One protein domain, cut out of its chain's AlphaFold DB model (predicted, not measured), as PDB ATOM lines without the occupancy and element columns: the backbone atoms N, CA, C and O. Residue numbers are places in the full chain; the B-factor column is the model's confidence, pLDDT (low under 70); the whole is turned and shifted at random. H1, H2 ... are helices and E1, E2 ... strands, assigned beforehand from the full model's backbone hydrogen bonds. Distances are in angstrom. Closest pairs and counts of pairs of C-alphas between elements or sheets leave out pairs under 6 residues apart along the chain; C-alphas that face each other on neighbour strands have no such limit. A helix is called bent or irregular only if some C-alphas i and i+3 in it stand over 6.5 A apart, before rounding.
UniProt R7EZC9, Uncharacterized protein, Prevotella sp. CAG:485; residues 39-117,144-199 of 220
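Overview. This is residues 39 to 117 and 144 to 199 of the 220 residues of an uncharacterized protein of Prevotella sp. CAG:485 (UniProt R7EZC9). One five-stranded sheet, curled like part of a barrel, bends back on itself so that E3 and E1 face E5 and E4, with E2 as the hinge. Its long hairpin E1-E2 runs along the longest axis and has H1 at the end away from the turn; the other short helices gather round the rest, with H2 and H3 off the sheet. The printed part has 135 residues, with five named helices and five named strands in the order E1 E2 H1 H2 E3 E4 H3 H4 H5 E5; the sheet is mixed, in the order E3 E1 E2 E5 E4, and the class is mixed, helices and strands. It is compact, with a radius of gyration of the C-alphas of 15.9 A, and spans 49 by 33 by 25 A, only just elongated.

Arrangement. Start at the hairpin of E1, residues 42 to 57, and E2, residues 63 to 76: they are antiparallel, with N 50 and O 70 2.8 A apart, within hydrogen-bond range. E1 bends by 100 degrees at residue 45. Beside it look for edge strand E3, residues 111 to 113, parallel to E1, with N 44 and O 112 at 2.8 A. On the other side of the hinge, E5, residues 186 to 193, is antiparallel to E2, with N 69 and O 190 at 2.8 A. Edge strand E4, residues 144 to 149, is antiparallel to E5, with N 146 and O 191 at 2.8 A. This is a folded sheet, one sheet bent back into two leaves that face each other: the closest C-alphas of E3 and E5, those of Phe 112 and Val 187, are 4.2 A apart. H1, residues 82 to 91, is on the sheet at a height of 9.7 A; its closest C-alpha to E2 is Phe 85, 6.1 A from that of Ile 76. H5, residues 180 to 184, is on the sheet but over none of its strands, at a height of 7.4 A. H4, residues 162 to 167, only grazes the sheet. H3, residues 151 to 155, only just touches H4, with 3 pairs of C-alphas within 8 A, the closest being Tyr 153 and Leu 162 at 7.3 A. H2, residues 99 to 104, is not on the sheet. Every O i to N i+4 pair is within range in H3, H4 and H5, against 5 of 6 in H1 and 0 of 2 in H2, where 1 of 3 O i to N i+3 pairs is.

Along the chain. Find C-alpha 42 at (189.982, 143.705, 119.051); from there E1 runs 34.5 A to C-alpha 57, and E2 then runs 38.7 A. H1 measures 14.5 A, E4 15.2 A and E5 17.3 A, ending at C-alpha 193, (197.879, 125.249, 137.291).

Size, cuts and confidence. The C-alphas of Asp 60 and Glu 83 are the two farthest apart, at 51.8 A. Residues 118 to 143 are not printed, and C-alphas 117 and 144 are 15.9 A apart across the cut. The link from H4 to H5 is long, 12 residues. Confidence is under 70 in residues 93 to 100, 163 to 171 and 193 to 197.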
ATOM      1  N   LEU A  39     196.485 140.045 113.337       83.50
ATOM      2  CA  LEU A  39     195.849 138.918 114.002       83.50
ATOM      3  C   LEU A  39     194.706 139.372 114.911       83.50
ATOM      4  O   LEU A  39     193.716 138.648 115.034       83.50
ATOM      5  N   ALA A  40     194.843 140.547 115.531       87.44
ATOM      6  CA  ALA A  40     193.850 141.093 116.444       87.44
ATOM      7  C   ALA A  40     192.525 141.421 115.736       87.44
ATOM      8  O   ALA A  40     192.489 142.123 114.727       87.44
ATOM      9  N   ASP A  41     191.420 140.935 116.299       88.62
ATOM     10  CA  ASP A  41     190.068 141.405 115.969       88.62
ATOM     11  C   ASP A  41     189.690 142.596 116.865       88.62
ATOM     12  O   ASP A  41     189.027 143.532 116.419       88.62
ATOM     13  N   SER A  42     190.152 142.594 118.117       90.44
ATOM     14  CA  SER A  42     189.982 143.705 119.051       90.44
ATOM     15  C   SER A  42     191.056 143.711 120.142       90.44
ATOM     16  O   SER A  42     191.744 142.713 120.382       90.44
ATOM     17  N   TYR A  43     191.180 144.853 120.818       92.06
ATOM     18  CA  TYR A  43     191.970 145.014 122.034       92.06
ATOM     19  C   TYR A  43     191.055 145.350 123.210       92.06
ATOM     20  O   TYR A  43     190.267 146.288 123.124       92.06
ATOM     21  N   VAL A  44     191.156 144.626 124.322       92.75
ATOM     22  CA  VAL A  44     190.416 144.930 125.554       92.75
ATOM     23  C   VAL A  44     191.251 145.822 126.467       92.75
ATOM     24  O   VAL A  44     192.369 145.473 126.831       92.75
ATOM     25  N   MET A  45     190.712 146.971 126.863       91.94
ATOM     26  CA  MET A  45     191.262 147.820 127.920       91.94
ATOM     27  C   MET A  45     190.688 147.324 129.252       91.94
ATOM     28  O   MET A  45     189.513 147.577 129.527       91.94
ATOM     29  N   PRO A  46     191.447 146.544 130.040       90.06
ATOM     30  CA  PRO A  46     190.885 145.800 131.156       90.06
ATOM     31  C   PRO A  46     190.519 146.738 132.310       90.06
ATOM     32  O   PRO A  46     191.377 147.400 132.878       90.06
ATOM     33  N   THR A  47     189.244 146.752 132.689       90.88
ATOM     34  CA  THR A  47     188.724 147.498 133.852       90.88
ATOM     35  C   THR A  47     188.283 146.571 134.980       90.88
ATOM     36  O   THR A  47     188.062 147.001 136.108       90.88
ATOM     37  N   SER A  48     188.111 145.289 134.671       89.31
ATOM     38  CA  SER A  48     187.804 144.239 135.630       89.31
ATOM     39  C   SER A  48     188.316 142.899 135.112       89.31
ATOM     40  O   SER A  48     188.706 142.752 133.951       89.31
ATOM     41  N   LEU A  49     188.320 141.906 135.991       89.12
ATOM     42  CA  LEU A  49     188.615 140.532 135.626       89.12
ATOM     43  C   LEU A  49     187.532 139.616 136.183       89.12
ATOM     44  O   LEU A  49     186.939 139.899 137.226       89.12
ATOM     45  N   LYS A  50     187.275 138.527 135.472       86.00
ATOM     46  CA  LYS A  50     186.474 137.415 135.962       86.00
ATOM     47  C   LYS A  50     187.400 136.267 136.292       86.00
ATOM     48  O   LYS A  50     188.277 135.918 135.507       86.00
ATOM     49  N   PHE A  51     187.175 135.704 137.464       83.38
ATOM     50  CA  PHE A  51     187.914 134.580 137.990       83.38
ATOM     51  C   PHE A  51     187.001 133.359 137.981       83.38
ATOM     52  O   PHE A  51     185.902 133.404 138.535       83.38
ATOM     53  N   PHE A  52     187.460 132.278 137.362       82.19
ATOM     54  CA  PHE A  52     186.763 130.999 137.330       82.19
ATOM     55  C   PHE A  52     187.707 129.915 137.830       82.19
ATOM     56  O   PHE A  52     188.891 129.938 137.511       82.19
ATOM     57  N   SER A  53     187.185 128.956 138.582       79.06
ATOM     58  CA  SER A  53     187.930 127.785 139.040       79.06
ATOM     59  C   SER A  53     187.221 126.530 138.557       79.06
ATOM     60  O   SER A  53     186.018 126.391 138.786       79.06
ATOM     61  N   ASP A  54     187.961 125.616 137.944       75.94
ATOM     62  CA  ASP A  54     187.479 124.289 137.579       75.94
ATOM     63  C   ASP A  54     188.316 123.211 138.279       75.94
ATOM     64  O   ASP A  54     189.504 123.392 138.543       75.94
ATOM     65  N   SER A  55     187.685 122.094 138.624       75.56
ATOM     66  CA  SER A  55     188.341 120.943 139.239       75.56
ATOM     67  C   SER A  55     188.557 119.856 138.197       75.56
ATOM     68  O   SER A  55     187.609 119.201 137.772       75.56
ATOM     69  N   VAL A  56     189.813 119.590 137.858       73.44
ATOM     70  CA  VAL A  56     190.198 118.522 136.935       73.44
ATOM     71  C   VAL A  56     190.685 117.318 137.731       73.44
ATOM     72  O   VAL A  56     191.576 117.433 138.572       73.44
ATOM     73  N   ILE A  57     190.106 116.146 137.469       76.88
ATOM     74  CA  ILE A  57     190.576 114.868 138.014       76.88
ATOM     75  C   ILE A  57     191.320 114.143 136.896       76.88
ATOM     76  O   ILE A  57     190.730 113.803 135.871       76.88
ATOM     77  N   TYR A  58     192.620 113.934 137.080       71.31
ATOM     78  CA  TYR A  58     193.445 113.208 136.120       71.31
ATOM     79  C   TYR A  58     193.192 111.695 136.221       71.31
ATOM     80  O   TYR A  58     192.719 111.219 137.256       71.31
ATOM     81  N   PRO A  59     193.515 110.907 135.174       77.06
ATOM     82  CA  PRO A  59     193.310 109.455 135.179       77.06
ATOM     83  C   PRO A  59     194.005 108.708 136.330       77.06
ATOM     84  O   PRO A  59     193.581 107.613 136.683       77.06
ATOM     85  N   ASP A  60     195.051 109.294 136.919       80.12
ATOM     86  CA  ASP A  60     195.763 108.764 138.089       80.12
ATOM     87  C   ASP A  60     195.080 109.087 139.437       80.12
ATOM     88  O   ASP A  60     195.588 108.722 140.495       80.12
ATOM     89  N   GLY A  61     193.924 109.759 139.411       73.12
ATOM     90  CA  GLY A  61     193.161 110.167 140.590       73.12
ATOM     91  C   GLY A  61     193.603 111.498 141.199       73.12
ATOM     92  O   GLY A  61     192.973 111.969 142.149       73.12
ATOM     93  N   THR A  62     194.644 112.143 140.664       71.56
ATOM     94  CA  THR A  62     195.098 113.440 141.168       71.56
ATOM     95  C   THR A  62     194.085 114.526 140.819       71.56
ATOM     96  O   THR A  62     193.746 114.733 139.652       71.56
ATOM     97  N   LYS A  63     193.615 115.253 141.838       70.12
ATOM     98  CA  LYS A  63     192.737 116.411 141.668       70.12
ATOM     99  C   LYS A  63     193.566 117.689 141.585       70.12
ATOM    100  O   LYS A  63     194.311 118.006 142.507       70.12
ATOM    101  N   TYR A  64     193.371 118.437 140.511       72.00
ATOM    102  CA  TYR A  64     193.931 119.764 140.303       72.00
ATOM    103  C   TYR A  64     192.808 120.790 140.210       72.00
ATOM    104  O   TYR A  64     191.727 120.493 139.707       72.00
ATOM    105  N   ILE A  65     193.075 122.001 140.688       75.88
ATOM    106  CA  ILE A  65     192.246 123.166 140.394       75.88
ATOM    107  C   ILE A  65     192.937 123.952 139.290       75.88
ATOM    108  O   ILE A  65     194.093 124.354 139.445       75.88
ATOM    109  N   GLU A  66     192.228 124.153 138.187       79.38
ATOM    110  CA  GLU A  66     192.619 125.085 137.141       79.38
ATOM    111  C   GLU A  66     191.850 126.382 137.337       79.38
ATOM    112  O   GLU A  66     190.624 126.388 137.439       79.38
ATOM    113  N   ILE A  67     192.569 127.496 137.385       82.62
ATOM    114  CA  ILE A  67     191.938 128.814 137.411       82.62
ATOM    115  C   ILE A  67     192.041 129.432 136.043       82.62
ATOM    116  O   ILE A  67     193.107 129.412 135.438       82.62
ATOM    117  N   TRP A  68     190.964 130.082 135.635       85.56
ATOM    118  CA  TRP A  68     190.883 130.890 134.438       85.56
ATOM    119  C   TRP A  68     190.618 132.335 134.825       85.56
ATOM    120  O   TRP A  68     189.719 132.630 135.615       85.56
ATOM    121  N   ILE A  69     191.393 133.238 134.241       88.19
ATOM    122  CA  ILE A  69     191.164 134.672 134.346       88.19
ATOM    123  C   ILE A  69     190.800 135.194 132.981       88.19
ATOM    124  O   ILE A  69     191.584 135.057 132.048       88.19
ATOM    125  N   GLU A  70     189.629 135.808 132.894       89.94
ATOM    126  CA  GLU A  70     189.170 136.526 131.715       89.94
ATOM    127  C   GLU A  70     189.173 138.026 132.004       89.94
ATOM    128  O   GLU A  70     188.574 138.491 132.978       89.94
ATOM    129  N   PHE A  71     189.835 138.798 131.149       90.88
ATOM    130  CA  PHE A  71     189.856 140.253 131.262       90.88
ATOM    131  C   PHE A  71     188.619 140.858 130.598       90.88
ATOM    132  O   PHE A  71     188.270 140.510 129.472       90.88
ATOM    133  N   SER A  72     187.961 141.780 131.298       89.88
ATOM    134  CA  SER A  72     186.766 142.481 130.826       89.88
ATOM    135  C   SER A  72     186.989 143.990 130.836       89.88
ATOM    136  O   SER A  72     187.663 144.533 131.713       89.88
ATOM    137  N   GLY A  73     186.400 144.683 129.866       91.25
ATOM    138  CA  GLY A  73     186.477 146.134 129.767       91.25
ATOM    139  C   GLY A  73     186.088 146.640 128.386       91.25
ATOM    140  O   GLY A  73     185.461 145.920 127.604       91.25
ATOM    141  N   GLN A  74     186.454 147.886 128.095       93.12
ATOM    142  CA  GLN A  74     186.178 148.493 126.798       93.12
ATOM    143  C   GLN A  74     186.963 147.769 125.704       93.12
ATOM    144  O   GLN A  74     188.174 147.591 125.822       93.12
ATOM    145  N   GLN A  75     186.280 147.382 124.629       93.88
ATOM    146  CA  GLN A  75     186.937 146.850 123.440       93.88
ATOM    147  C   GLN A  75     187.208 147.969 122.438       93.88
ATOM    148  O   GLN A  75     186.327 148.771 122.135       93.88
ATOM    149  N   ILE A  76     188.431 147.985 121.925       92.31
ATOM    150  CA  ILE A  76     188.892 148.819 120.826       92.31
ATOM    151  C   ILE A  76     188.960 147.924 119.589       92.31
ATOM    152  O   ILE A  76     189.737 146.971 119.538       92.31
ATOM    153  N   THR A  77     188.133 148.234 118.601       91.50
ATOM    154  CA  THR A  77     188.102 147.612 117.269       91.50
ATOM    155  C   THR A  77     188.461 148.645 116.193       91.50
ATOM    156  O   THR A  77     188.362 149.849 116.468       91.50
ATOM    157  N   PRO A  78     188.797 148.216 114.961       87.50
ATOM    158  CA  PRO A  78     189.042 149.130 113.845       87.50
ATOM    159  C   PRO A  78     187.880 150.097 113.574       87.50
ATOM    160  O   PRO A  78     188.106 151.233 113.168       87.50
ATOM    161  N   GLU A  79     186.640 149.660 113.797       89.44
ATOM    162  CA  GLU A  79     185.425 150.441 113.543       89.44
ATOM    163  C   GLU A  79     185.113 151.417 114.680       89.44
ATOM    164  O   GLU A  79     184.592 152.501 114.431       89.44
ATOM    165  N   SER A  80     185.412 151.035 115.923       91.88
ATOM    166  CA  SER A  80     185.130 151.871 117.097       91.88
ATOM    167  C   SER A  80     186.154 152.993 117.302       91.88
ATOM    168  O   SER A  80     185.764 154.112 117.623       91.88
ATOM    169  N   ASP A  81     187.448 152.703 117.116       90.62
ATOM    170  CA  ASP A  81     188.554 153.651 117.283       90.62
ATOM    171  C   ASP A  81     189.778 153.166 116.490       90.62
ATOM    172  O   ASP A  81     190.683 152.498 117.001       90.62
ATOM    173  N   SER A  82     189.784 153.489 115.195       87.56
ATOM    174  CA  SER A  82     190.835 153.059 114.265       87.56
ATOM    175  C   SER A  82     192.235 153.562 114.635       87.56
ATOM    176  O   SER A  82     193.215 152.857 114.392       87.56
ATOM    177  N   GLU A  83     192.351 154.751 115.238       89.19
ATOM    178  CA  GLU A  83     193.644 155.351 115.573       89.19
ATOM    179  C   GLU A  83     194.267 154.640 116.775       89.19
ATOM    180  O   GLU A  83     195.438 154.242 116.729       89.19
ATOM    181  N   ALA A  84     193.482 154.420 117.834       88.88
ATOM    182  CA  ALA A  84     193.947 153.668 118.989       88.88
ATOM    183  C   ALA A  84     194.252 152.215 118.615       88.88
ATOM    184  O   ALA A  84     195.296 151.700 119.022       88.88
ATOM    185  N   PHE A  85     193.397 151.582 117.807       89.38
ATOM    186  CA  PHE A  85     193.623 150.228 117.310       89.38
ATOM    187  C   PHE A  85     194.956 150.133 116.557       89.38
ATOM    188  O   PHE A  85     195.816 149.333 116.919       89.38
ATOM    189  N   ASP A  86     195.181 151.016 115.581       84.69
ATOM    190  CA  ASP A  86     196.413 151.068 114.792       84.69
ATOM    191  C   ASP A  86     197.659 151.302 115.647       84.69
ATOM    192  O   ASP A  86     198.720 150.718 115.396       84.69
ATOM    193  N   ARG A  87     197.555 152.198 116.632       85.25
ATOM    194  CA  ARG A  87     198.643 152.493 117.563       85.25
ATOM    195  C   ARG A  87     199.004 151.252 118.366       85.25
ATOM    196  O   ARG A  87     200.190 150.955 118.494       85.25
ATOM    197  N   ILE A  88     198.005 150.543 118.890       85.50
ATOM    198  CA  ILE A  88     198.216 149.324 119.667       85.50
ATOM    199  C   ILE A  88     198.796 148.244 118.753       85.50
ATOM    200  O   ILE A  88     199.869 147.749 119.063       85.50
ATOM    201  N   SER A  89     198.221 147.963 117.580       83.69
ATOM    202  CA  SER A  89     198.725 146.919 116.671       83.69
ATOM    203  C   SER A  89     200.205 147.053 116.314       83.69
ATOM    204  O   SER A  89     200.912 146.047 116.250       83.69
ATOM    205  N   ARG A  90     200.718 148.281 116.144       79.00
ATOM    206  CA  ARG A  90     202.156 148.504 115.900       79.00
ATOM    207  C   ARG A  90     203.035 148.046 117.064       79.00
ATOM    208  O   ARG A  90     204.128 147.546 116.825       79.00
ATOM    209  N   LEU A  91     202.570 148.181 118.309       74.75
ATOM    210  CA  LEU A  91     203.303 147.722 119.496       74.75
ATOM    211  C   LEU A  91     203.447 146.197 119.538       74.75
ATOM    212  O   LEU A  91     204.393 145.689 120.128       74.75
ATOM    213  N   TYR A  92     202.510 145.475 118.922       71.50
ATOM    214  CA  TYR A  92     202.459 144.012 118.933       71.50
ATOM    215  C   TYR A  92     203.345 143.407 117.841       71.50
ATOM    216  O   TYR A  92     203.539 142.195 117.819       71.50
ATOM    217  N   GLY A  93     203.855 144.232 116.915       65.50
ATOM    218  CA  GLY A  93     204.496 143.754 115.689       65.50
ATOM    219  C   GLY A  93     203.530 142.997 114.770       65.50
ATOM    220  O   GLY A  93     203.966 142.335 113.838       65.50
ATOM    221  N   ASP A  94     202.223 143.095 115.029       66.06
ATOM    222  CA  ASP A  94     201.192 142.275 114.392       66.06
ATOM    223  C   ASP A  94     200.737 142.836 113.034       66.06
ATOM    224  O   ASP A  94     200.040 142.185 112.270       66.06
ATOM    225  N   THR A  95     201.173 144.044 112.680       56.94
ATOM    226  CA  THR A  95     200.778 144.732 111.439       56.94
ATOM    227  C   THR A  95     201.372 144.132 110.157       56.94
ATOM    228  O   THR A  95     201.177 144.703 109.085       56.94
ATOM    229  N   ALA A  96     202.135 143.039 110.258       54.66
ATOM    230  CA  ALA A  96     202.818 142.369 109.153       54.66
ATOM    231  C   ALA A  96     202.233 140.978 108.839       54.66
ATOM    232  O   ALA A  96     202.908 140.158 108.213       54.66
ATOM    233  N   CYS A  97     201.007 140.671 109.283       63.50
ATOM    234  CA  CYS A  97     200.424 139.359 109.014       63.50
ATOM    235  C   CYS A  97     200.024 139.219 107.529       63.50
ATOM    236  O   CYS A  97     199.835 140.199 106.815       63.50
ATOM    237  N   THR A  98     199.959 137.998 107.001       62.53
ATOM    238  CA  THR A  98     199.421 137.752 105.648       62.53
ATOM    239  C   THR A  98     197.939 137.400 105.750       62.53
ATOM    240  O   THR A  98     197.469 136.973 106.801       62.53
ATOM    241  N   TRP A  99     197.158 137.513 104.674       60.12
ATOM    242  CA  TRP A  99     195.725 137.183 104.742       60.12
ATOM    243  C   TRP A  99     195.454 135.730 105.186       60.12
ATOM    244  O   TRP A  99     194.478 135.477 105.887       60.12
ATOM    245  N   LYS A 100     196.351 134.788 104.851       66.19
ATOM    246  CA  LYS A 100     196.288 133.379 105.290       66.19
ATOM    247  C   LYS A 100     196.779 133.149 106.714       66.19
ATOM    248  O   LYS A 100     196.476 132.100 107.279       66.19
ATOM    249  N   ALA A 101     197.572 134.068 107.272       71.25
ATOM    250  CA  ALA A 101     198.074 133.960 108.636       71.25
ATOM    251  C   ALA A 101     196.891 133.827 109.591       71.25
ATOM    252  O   ALA A 101     196.701 132.794 110.226       71.25
ATOM    253  N   LYS A 102     196.020 134.834 109.592       76.75
ATOM    254  CA  LYS A 102     194.891 134.945 110.510       76.75
ATOM    255  C   LYS A 102     194.092 133.642 110.651       76.75
ATOM    256  O   LYS A 102     193.761 133.265 111.772       76.75
ATOM    257  N   ASP A 103     193.856 132.907 109.565       77.56
ATOM    258  CA  ASP A 103     193.113 131.636 109.552       77.56
ATOM    259  C   ASP A 103     193.766 130.484 110.338       77.56
ATOM    260  O   ASP A 103     193.061 129.589 110.802       77.56
ATOM    261  N   ARG A 104     195.087 130.508 110.545       78.31
ATOM    262  CA  ARG A 104     195.814 129.508 111.356       78.31
ATOM    263  C   ARG A 104     195.658 129.730 112.861       78.31
ATOM    264  O   ARG A 104     195.930 128.828 113.658       78.31
ATOM    265  N   TRP A 105     195.198 130.913 113.257       82.44
ATOM    266  CA  TRP A 105     194.922 131.262 114.642       82.44
ATOM    267  C   TRP A 105     193.421 131.280 114.915       82.44
ATOM    268  O   TRP A 105     192.626 131.818 114.138       82.44
ATOM    269  N   GLN A 106     193.013 130.701 116.043       79.31
ATOM    270  CA  GLN A 106     191.596 130.533 116.351       79.31
ATOM    271  C   GLN A 106     190.903 131.882 116.576       79.31
ATOM    272  O   GLN A 106     191.438 132.756 117.252       79.31
ATOM    273  N   LYS A 107     189.688 132.043 116.029       81.81
ATOM    274  CA  LYS A 107     188.907 133.295 116.094       81.81
ATOM    275  C   LYS A 107     188.669 133.785 117.525       81.81
ATOM    276  O   LYS A 107     188.829 134.962 117.807       81.81
ATOM    277  N   ASN A 108     188.353 132.872 118.437       77.00
ATOM    278  CA  ASN A 108     188.143 133.157 119.859       77.00
ATOM    279  C   ASN A 108     189.423 133.559 120.616       77.00
ATOM    280  O   ASN A 108     189.326 133.960 121.767       77.00
ATOM    281  N   ALA A 109     190.602 133.469 119.995       82.94
ATOM    282  CA  ALA A 109     191.877 133.880 120.577       82.94
ATOM    283  C   ALA A 109     192.433 135.164 119.929       82.94
ATOM    284  O   ALA A 109     193.621 135.447 120.043       82.94
ATOM    285  N   ARG A 110     191.607 135.935 119.209       86.38
ATOM    286  CA  ARG A 110     192.021 137.167 118.505       86.38
ATOM    287  C   ARG A 110     191.735 138.452 119.285       86.38
ATOM    288  O   ARG A 110     191.888 139.541 118.740       86.38
ATOM    289  N   ILE A 111     191.322 138.330 120.544       90.00
ATOM    290  CA  ILE A 111     191.099 139.461 121.445       90.00
ATOM    291  C   ILE A 111     192.313 139.576 122.361       90.00
ATOM    292  O   ILE A 111     192.571 138.699 123.186       90.00
ATOM    293  N   PHE A 112     193.073 140.653 122.200       90.12
ATOM    294  CA  PHE A 112     194.302 140.899 122.955       90.12
ATOM    295  C   PHE A 112     194.069 141.915 124.062       90.12
ATOM    296  O   PHE A 112     193.127 142.700 123.999       90.12
ATOM    297  N   LEU A 113     194.932 141.946 125.074       90.44
ATOM    298  CA  LEU A 113     194.955 143.100 125.974       90.44
ATOM    299  C   LEU A 113     195.346 144.359 125.195       90.44
ATOM    300  O   LEU A 113     196.177 144.286 124.309       90.44
ATOM    301  N   GLY A 114     194.760 145.514 125.498       89.81
ATOM    302  CA  GLY A 114     195.169 146.806 124.935       89.81
ATOM    303  C   GLY A 114     196.268 147.483 125.753       89.81
ATOM    304  O   GLY A 114     197.063 148.256 125.217       89.81
ATOM    305  N   ASN A 115     196.350 147.141 127.043       87.62
ATOM    306  CA  ASN A 115     197.455 147.494 127.922       87.62
ATOM    307  C   ASN A 115     198.194 146.221 128.361       87.62
ATOM    308  O   ASN A 115     197.566 145.324 128.925       87.62
ATOM    309  N   PRO A 116     199.519 146.143 128.169       86.00
ATOM    310  CA  PRO A 116     200.307 144.994 128.591       86.00
ATOM    311  C   PRO A 116     200.228 144.758 130.098       86.00
ATOM    312  O   PRO A 116     200.402 145.690 130.888       86.00
ATOM    313  N   LEU A 117     200.052 143.498 130.496       89.25
ATOM    314  CA  LEU A 117     200.219 143.067 131.883       89.25
ATOM    315  C   LEU A 117     201.713 143.072 132.244       89.25
ATOM    316  O   LEU A 117     202.486 142.263 131.727       89.25
ATOM    317  N   LEU A 144     201.794 128.453 139.022       87.62
ATOM    318  CA  LEU A 144     202.243 128.339 137.642       87.62
ATOM    319  C   LEU A 144     201.235 129.010 136.718       87.62
ATOM    320  O   LEU A 144     200.058 128.664 136.726       87.62
ATOM    321  N   LEU A 145     201.711 129.931 135.892       87.12
ATOM    322  CA  LEU A 145     200.942 130.613 134.865       87.12
ATOM    323  C   LEU A 145     201.081 129.885 133.533       87.12
ATOM    324  O   LEU A 145     202.187 129.588 133.084       87.12
ATOM    325  N   ARG A 146     199.960 129.672 132.854       83.62
ATOM    326  CA  ARG A 146     199.896 129.251 131.457       83.62
ATOM    327  C   ARG A 146     199.188 130.345 130.657       83.62
ATOM    328  O   ARG A 146     197.962 130.321 130.534       83.62
ATOM    329  N   PRO A 147     199.933 131.344 130.155       79.19
ATOM    330  CA  PRO A 147     199.355 132.393 129.329       79.19
ATOM    331  C   PRO A 147     198.970 131.838 127.966       79.19
ATOM    332  O   PRO A 147     199.821 131.319 127.241       79.19
ATOM    333  N   VAL A 148     197.717 132.026 127.564       80.00
ATOM    334  CA  VAL A 148     197.375 131.928 126.147       80.00
ATOM    335  C   VAL A 148     197.849 133.238 125.512       80.00
ATOM    336  O   VAL A 148     197.456 134.329 125.918       80.00
ATOM    337  N   ASN A 149     198.792 133.160 124.582       80.94
ATOM    338  CA  ASN A 149     199.383 134.342 123.961       80.94
ATOM    339  C   ASN A 149     199.803 134.024 122.526       80.94
ATOM    340  O   ASN A 149     200.152 132.884 122.226       80.94
ATOM    341  N   ALA A 150     199.791 135.029 121.654       80.25
ATOM    342  CA  ALA A 150     200.136 134.861 120.242       80.25
ATOM    343  C   ALA A 150     201.629 135.060 119.938       80.25
ATOM    344  O   ALA A 150     202.015 135.093 118.773       80.25
ATOM    345  N   THR A 151     202.488 135.176 120.957       80.94
ATOM    346  CA  THR A 151     203.908 135.520 120.778       80.94
ATOM    347  C   THR A 151     204.623 134.548 119.846       80.94
ATOM    348  O   THR A 151     205.255 134.964 118.881       80.94
ATOM    349  N   GLU A 152     204.520 133.246 120.116       78.75
ATOM    350  CA  GLU A 152     205.207 132.223 119.318       78.75
ATOM    351  C   GLU A 152     204.597 132.076 117.923       78.75
ATOM    352  O   GLU A 152     205.298 131.782 116.956       78.75
ATOM    353  N   TYR A 153     203.304 132.372 117.793       80.81
ATOM    354  CA  TYR A 153     202.655 132.430 116.495       80.81
ATOM    355  C   TYR A 153     203.225 133.556 115.624       80.81
ATOM    356  O   TYR A 153     203.647 133.303 114.494       80.81
ATOM    357  N   ILE A 154     203.338 134.765 116.180       79.31
ATOM    358  CA  ILE A 154     203.933 135.931 115.514       79.31
ATOM    359  C   ILE A 154     205.414 135.672 115.195       79.31
ATOM    360  O   ILE A 154     205.833 135.829 114.050       79.31
ATOM    361  N   LYS A 155     206.206 135.185 116.165       79.50
ATOM    362  CA  LYS A 155     207.633 134.848 115.969       79.50
ATOM    363  C   LYS A 155     207.864 133.774 114.914       79.50
ATOM    364  O   LYS A 155     208.900 133.788 114.257       79.50
ATOM    365  N   SER A 156     206.914 132.855 114.735       77.56
ATOM    366  CA  SER A 156     206.991 131.855 113.672       77.56
ATOM    367  C   SER A 156     206.809 132.440 112.272       77.56
ATOM    368  O   SER A 156     206.793 131.668 111.326       77.56
ATOM    369  N   GLY A 157     206.614 133.754 112.113       77.81
ATOM    370  CA  GLY A 157     206.222 134.345 110.834       77.81
ATOM    371  C   GLY A 157     204.805 133.943 110.437       77.81
ATOM    372  O   GLY A 157     204.506 133.827 109.254       77.81
ATOM    373  N   TYR A 158     203.936 133.708 111.428       79.94
ATOM    374  CA  TYR A 158     202.537 133.327 111.245       79.94
ATOM    375  C   TYR A 158     202.293 131.942 110.626       79.94
ATOM    376  O   TYR A 158     201.207 131.669 110.098       79.94
ATOM    377  N   PHE A 159     203.274 131.040 110.705       76.25
ATOM    378  CA  PHE A 159     203.175 129.715 110.096       76.25
ATOM    379  C   PHE A 159     202.565 128.646 111.013       76.25
ATOM    380  O   PHE A 159     201.876 127.768 110.492       76.25
ATOM    381  N   LYS A 160     202.763 128.710 112.337       76.75
ATOM    382  CA  LYS A 160     202.278 127.667 113.267       76.75
ATOM    383  C   LYS A 160     200.790 127.810 113.605       76.75
ATOM    384  O   LYS A 160     200.324 128.911 113.840       76.75
ATOM    385  N   ALA A 161     200.019 126.735 113.694       73.50
ATOM    386  CA  ALA A 161     198.646 126.826 114.212       73.50
ATOM    387  C   ALA A 161     198.619 126.919 115.753       73.50
ATOM    388  O   ALA A 161     199.517 126.416 116.428       73.50
ATOM    389  N   LEU A 162     197.548 127.471 116.347       70.06
ATOM    390  CA  LEU A 162     197.403 127.476 117.818       70.06
ATOM    391  C   LEU A 162     197.431 126.048 118.401       70.06
ATOM    392  O   LEU A 162     197.993 125.824 119.469       70.06
ATOM    393  N   ALA A 163     196.852 125.072 117.695       63.28
ATOM    394  CA  ALA A 163     196.903 123.670 118.103       63.28
ATOM    395  C   ALA A 163     198.337 123.117 118.102       63.28
ATOM    396  O   ALA A 163     198.699 122.391 119.018       63.28
ATOM    397  N   GLU A 164     199.172 123.504 117.136       61.81
ATOM    398  CA  GLU A 164     200.583 123.098 117.062       61.81
ATOM    399  C   GLU A 164     201.393 123.711 118.210       61.81
ATOM    400  O   GLU A 164     202.173 123.018 118.855       61.81
ATOM    401  N   LEU A 165     201.121 124.971 118.555       63.72
ATOM    402  CA  LEU A 165     201.716 125.631 119.724       63.72
ATOM    403  C   LEU A 165     201.252 125.007 121.048       63.72
ATOM    404  O   LEU A 165     202.010 124.928 122.013       63.72
ATOM    405  N   ASN A 166     200.009 124.527 121.098       57.75
ATOM    406  CA  ASN A 166     199.492 123.770 122.233       57.75
ATOM    407  C   ASN A 166     200.111 122.362 122.329       57.75
ATOM    408  O   ASN A 166     200.346 121.896 123.444       57.75
ATOM    409  N   LEU A 167     200.400 121.707 121.198       50.88
ATOM    410  CA  LEU A 167     201.059 120.394 121.124       50.88
ATOM    411  C   LEU A 167     202.548 120.466 121.494       50.88
ATOM    412  O   LEU A 167     203.050 119.556 122.150       50.88
ATOM    413  N   GLU A 168     203.228 121.572 121.179       54.12
ATOM    414  CA  GLU A 168     204.592 121.877 121.650       54.12
ATOM    415  C   GLU A 168     204.651 122.257 123.148       54.12
ATOM    416  O   GLU A 168     205.733 122.494 123.676       54.12
ATOM    417  N   ARG A 169     203.499 122.240 123.844       55.72
ATOM    418  CA  ARG A 169     203.269 122.694 125.225       55.72
ATOM    419  C   ARG A 169     203.724 124.139 125.425       55.72
ATOM    420  O   ARG A 169     204.884 124.384 125.734       55.72
ATOM    421  N   ILE A 170     202.786 125.091 125.374       61.03
ATOM    422  CA  ILE A 170     203.006 126.438 125.933       61.03
ATOM    423  C   ILE A 170     203.577 126.258 127.352       61.03
ATOM    424  O   ILE A 170     202.863 125.723 128.211       61.03
ATOM    425  N   PRO A 171     204.850 126.622 127.598       67.69
ATOM    426  CA  PRO A 171     205.498 126.300 128.853       67.69
ATOM    427  C   PRO A 171     204.826 127.073 129.982       67.69
ATOM    428  O   PRO A 171     204.492 128.251 129.844       67.69
ATOM    429  N   TYR A 172     204.633 126.394 131.107       80.06
ATOM    430  CA  TYR A 172     204.250 127.061 132.338       80.06
ATOM    431  C   TYR A 172     205.375 128.001 132.764       80.06
ATOM    432  O   TYR A 172     206.548 127.628 132.746       80.06
ATOM    433  N   VAL A 173     205.009 129.206 133.177       85.56
ATOM    434  CA  VAL A 173     205.923 130.184 133.762       85.56
ATOM    435  C   VAL A 173     205.555 130.305 135.229       85.56
ATOM    436  O   VAL A 173     204.383 130.499 135.548       85.56
ATOM    437  N   LYS A 174     206.516 130.194 136.149       88.94
ATOM    438  CA  LYS A 174     206.222 130.524 137.550       88.94
ATOM    439  C   LYS A 174     205.757 131.975 137.624       88.94
ATOM    440  O   LYS A 174     206.368 132.827 136.985       88.94
ATOM    441  N   MET A 175     204.729 132.283 138.408       91.38
ATOM    442  CA  MET A 175     204.197 133.650 138.466       91.38
ATOM    443  C   MET A 175     205.271 134.731 138.714       91.38
ATOM    444  O   MET A 175     205.256 135.730 137.995       91.38
ATOM    445  N   PRO A 176     206.265 134.536 139.604       91.00
ATOM    446  CA  PRO A 176     207.326 135.526 139.830       91.00
ATOM    447  C   PRO A 176     208.276 135.718 138.642       91.00
ATOM    448  O   PRO A 176     208.989 136.714 138.573       91.00
ATOM    449  N   GLN A 177     208.292 134.775 137.698       90.69
ATOM    450  CA  GLN A 177     209.100 134.834 136.482       90.69
ATOM    451  C   GLN A 177     208.384 135.549 135.328       90.69
ATOM    452  O   GLN A 177     209.005 135.754 134.285       90.69
ATOM    453  N   TRP A 178     207.115 135.946 135.495       88.94
ATOM    454  CA  TRP A 178     206.365 136.703 134.491       88.94
ATOM    455  C   TRP A 178     207.141 137.930 134.002       88.94
ATOM    456  O   TRP A 178     207.636 138.718 134.810       88.94
ATOM    457  N   GLN A 179     207.213 138.121 132.682       83.62
ATOM    458  CA  GLN A 179     207.843 139.291 132.072       83.62
ATOM    459  C   GLN A 179     206.834 140.095 131.240       83.62
ATOM    460  O   GLN A 179     205.977 139.511 130.574       83.62
ATOM    461  N   PRO A 180     206.975 141.432 131.164       80.38
ATOM    462  CA  PRO A 180     206.117 142.276 130.328       80.38
ATOM    463  C   PRO A 180     206.049 141.857 128.852       80.38
ATOM    464  O   PRO A 180     205.013 142.032 128.215       80.38
ATOM    465  N   ALA A 181     207.120 141.267 128.308       74.25
ATOM    466  CA  ALA A 181     207.143 140.754 126.937       74.25
ATOM    467  C   ALA A 181     206.086 139.659 126.688       74.25
ATOM    468  O   ALA A 181     205.605 139.524 125.567       74.25
ATOM    469  N   ASN A 182     205.683 138.915 127.726       74.88
ATOM    470  CA  ASN A 182     204.581 137.953 127.653       74.88
ATOM    471  C   ASN A 182     203.206 138.636 127.683       74.88
ATOM    472  O   ASN A 182     202.250 138.104 127.128       74.88
ATOM    473  N   GLY A 183     203.113 139.796 128.339       74.31
ATOM    474  CA  GLY A 183     201.871 140.535 128.554       74.31
ATOM    475  C   GLY A 183     201.439 141.409 127.389       74.31
ATOM    476  O   GLY A 183     200.250 141.697 127.298       74.31
ATOM    477  N   TYR A 184     202.366 141.807 126.508       72.81
ATOM    478  CA  TYR A 184     202.018 142.495 125.264       72.81
ATOM    479  C   TYR A 184     201.130 141.580 124.416       72.81
ATOM    480  O   TYR A 184     199.936 141.810 124.364       72.81
ATOM    481  N   ALA A 185     201.623 140.468 123.871       78.69
ATOM    482  CA  ALA A 185     200.831 139.590 122.994       78.69
ATOM    483  C   ALA A 185     199.874 138.614 123.722       78.69
ATOM    484  O   ALA A 185     199.484 137.588 123.153       78.69
ATOM    485  N   MET A 186     199.513 138.890 124.980       86.81
ATOM    486  CA  MET A 186     198.593 138.040 125.738       86.81
ATOM    487  C   MET A 186     197.164 138.227 125.223       86.81
ATOM    488  O   MET A 186     196.699 139.360 125.061       86.81
ATOM    489  N   VAL A 187     196.464 137.115 124.982       87.81
ATOM    490  CA  VAL A 187     195.019 137.190 124.737       87.81
ATOM    491  C   VAL A 187     194.313 137.549 126.043       87.81
ATOM    492  O   VAL A 187     194.917 137.522 127.115       87.81
ATOM    493  N   ASN A 188     193.027 137.864 126.010       86.75
ATOM    494  CA  ASN A 188     192.259 138.223 127.205       86.75
ATOM    495  C   ASN A 188     192.035 137.057 128.210       86.75
ATOM    496  O   ASN A 188     191.076 137.116 128.977       86.75
ATOM    497  N   HIS A 189     192.901 136.028 128.230       85.25
ATOM    498  CA  HIS A 189     192.803 134.821 129.059       85.25
ATOM    499  C   HIS A 189     194.158 134.387 129.661       85.25
ATOM    500  O   HIS A 189     195.173 134.323 128.963       85.25
ATOM    501  N   LEU A 190     194.159 133.994 130.941       82.00
ATOM    502  CA  LEU A 190     195.313 133.426 131.656       82.00
ATOM    503  C   LEU A 190     194.886 132.225 132.512       82.00
ATOM    504  O   LEU A 190     193.868 132.305 133.198       82.00
ATOM    505  N   ILE A 191     195.665 131.137 132.493       80.31
ATOM    506  CA  ILE A 191     195.378 129.917 133.268       80.31
ATOM    507  C   ILE A 191     196.390 129.753 134.405       80.31
ATOM    508  O   ILE A 191     197.573 130.028 134.211       80.31
ATOM    509  N   PHE A 192     195.953 129.254 135.562       78.25
ATOM    510  CA  PHE A 192     196.824 128.858 136.672       78.25
ATOM    511  C   PHE A 192     196.715 127.359 136.881       78.25
ATOM    512  O   PHE A 192     195.606 126.823 136.873       78.25
ATOM    513  N   ASN A 193     197.848 126.692 137.089       69.00
ATOM    514  CA  ASN A 193     197.879 125.249 137.291       69.00
ATOM    515  C   ASN A 193     198.582 124.879 138.606       69.00
ATOM    516  O   ASN A 193     199.523 125.557 139.014       69.00
ATOM    517  N   GLN A 194     198.133 123.772 139.208       61.72
ATOM    518  CA  GLN A 194     198.593 123.171 140.472       61.72
ATOM    519  C   GLN A 194     198.170 123.844 141.770       61.72
ATOM    520  O   GLN A 194     198.968 124.553 142.372       61.72
ATOM    521  N   MET A 195     196.973 123.526 142.285       63.34
ATOM    522  CA  MET A 195     196.593 123.977 143.627       63.34
ATOM    523  C   MET A 195     195.836 122.969 144.480       63.34
ATOM    524  O   MET A 195     195.032 122.176 143.993       63.34
ATOM    525  N   LYS A 196     196.134 123.035 145.783       61.97
ATOM    526  CA  LYS A 196     195.411 122.335 146.840       61.97
ATOM    527  C   LYS A 196     194.116 123.107 147.144       61.97
ATOM    528  O   LYS A 196     194.190 124.323 147.320       61.97
ATOM    529  N   PRO A 197     192.960 122.428 147.229       68.12
ATOM    530  CA  PRO A 197     191.696 123.063 147.594       68.12
ATOM    531  C   PRO A 197     191.739 123.646 149.013       68.12
ATOM    532  O   PRO A 197     192.414 123.105 149.888       68.12
ATOM    533  N   GLY A 198     190.957 124.700 149.246       77.19
ATOM    534  CA  GLY A 198     190.675 125.270 150.568       77.19
ATOM    535  C   GLY A 198     191.426 126.559 150.907       77.19
ATOM    536  O   GLY A 198     191.088 127.203 151.900       77.19
ATOM    537  N   ASN A 199     192.393 126.962 150.084       87.06
ATOM    538  CA  ASN A 199     193.197 128.160 150.312       87.06
ATOM    539  C   ASN A 199     192.574 129.420 149.687       87.06
ATOM    540  O   ASN A 199     191.931 129.336 148.638       87.06
TER     541      ASN A 199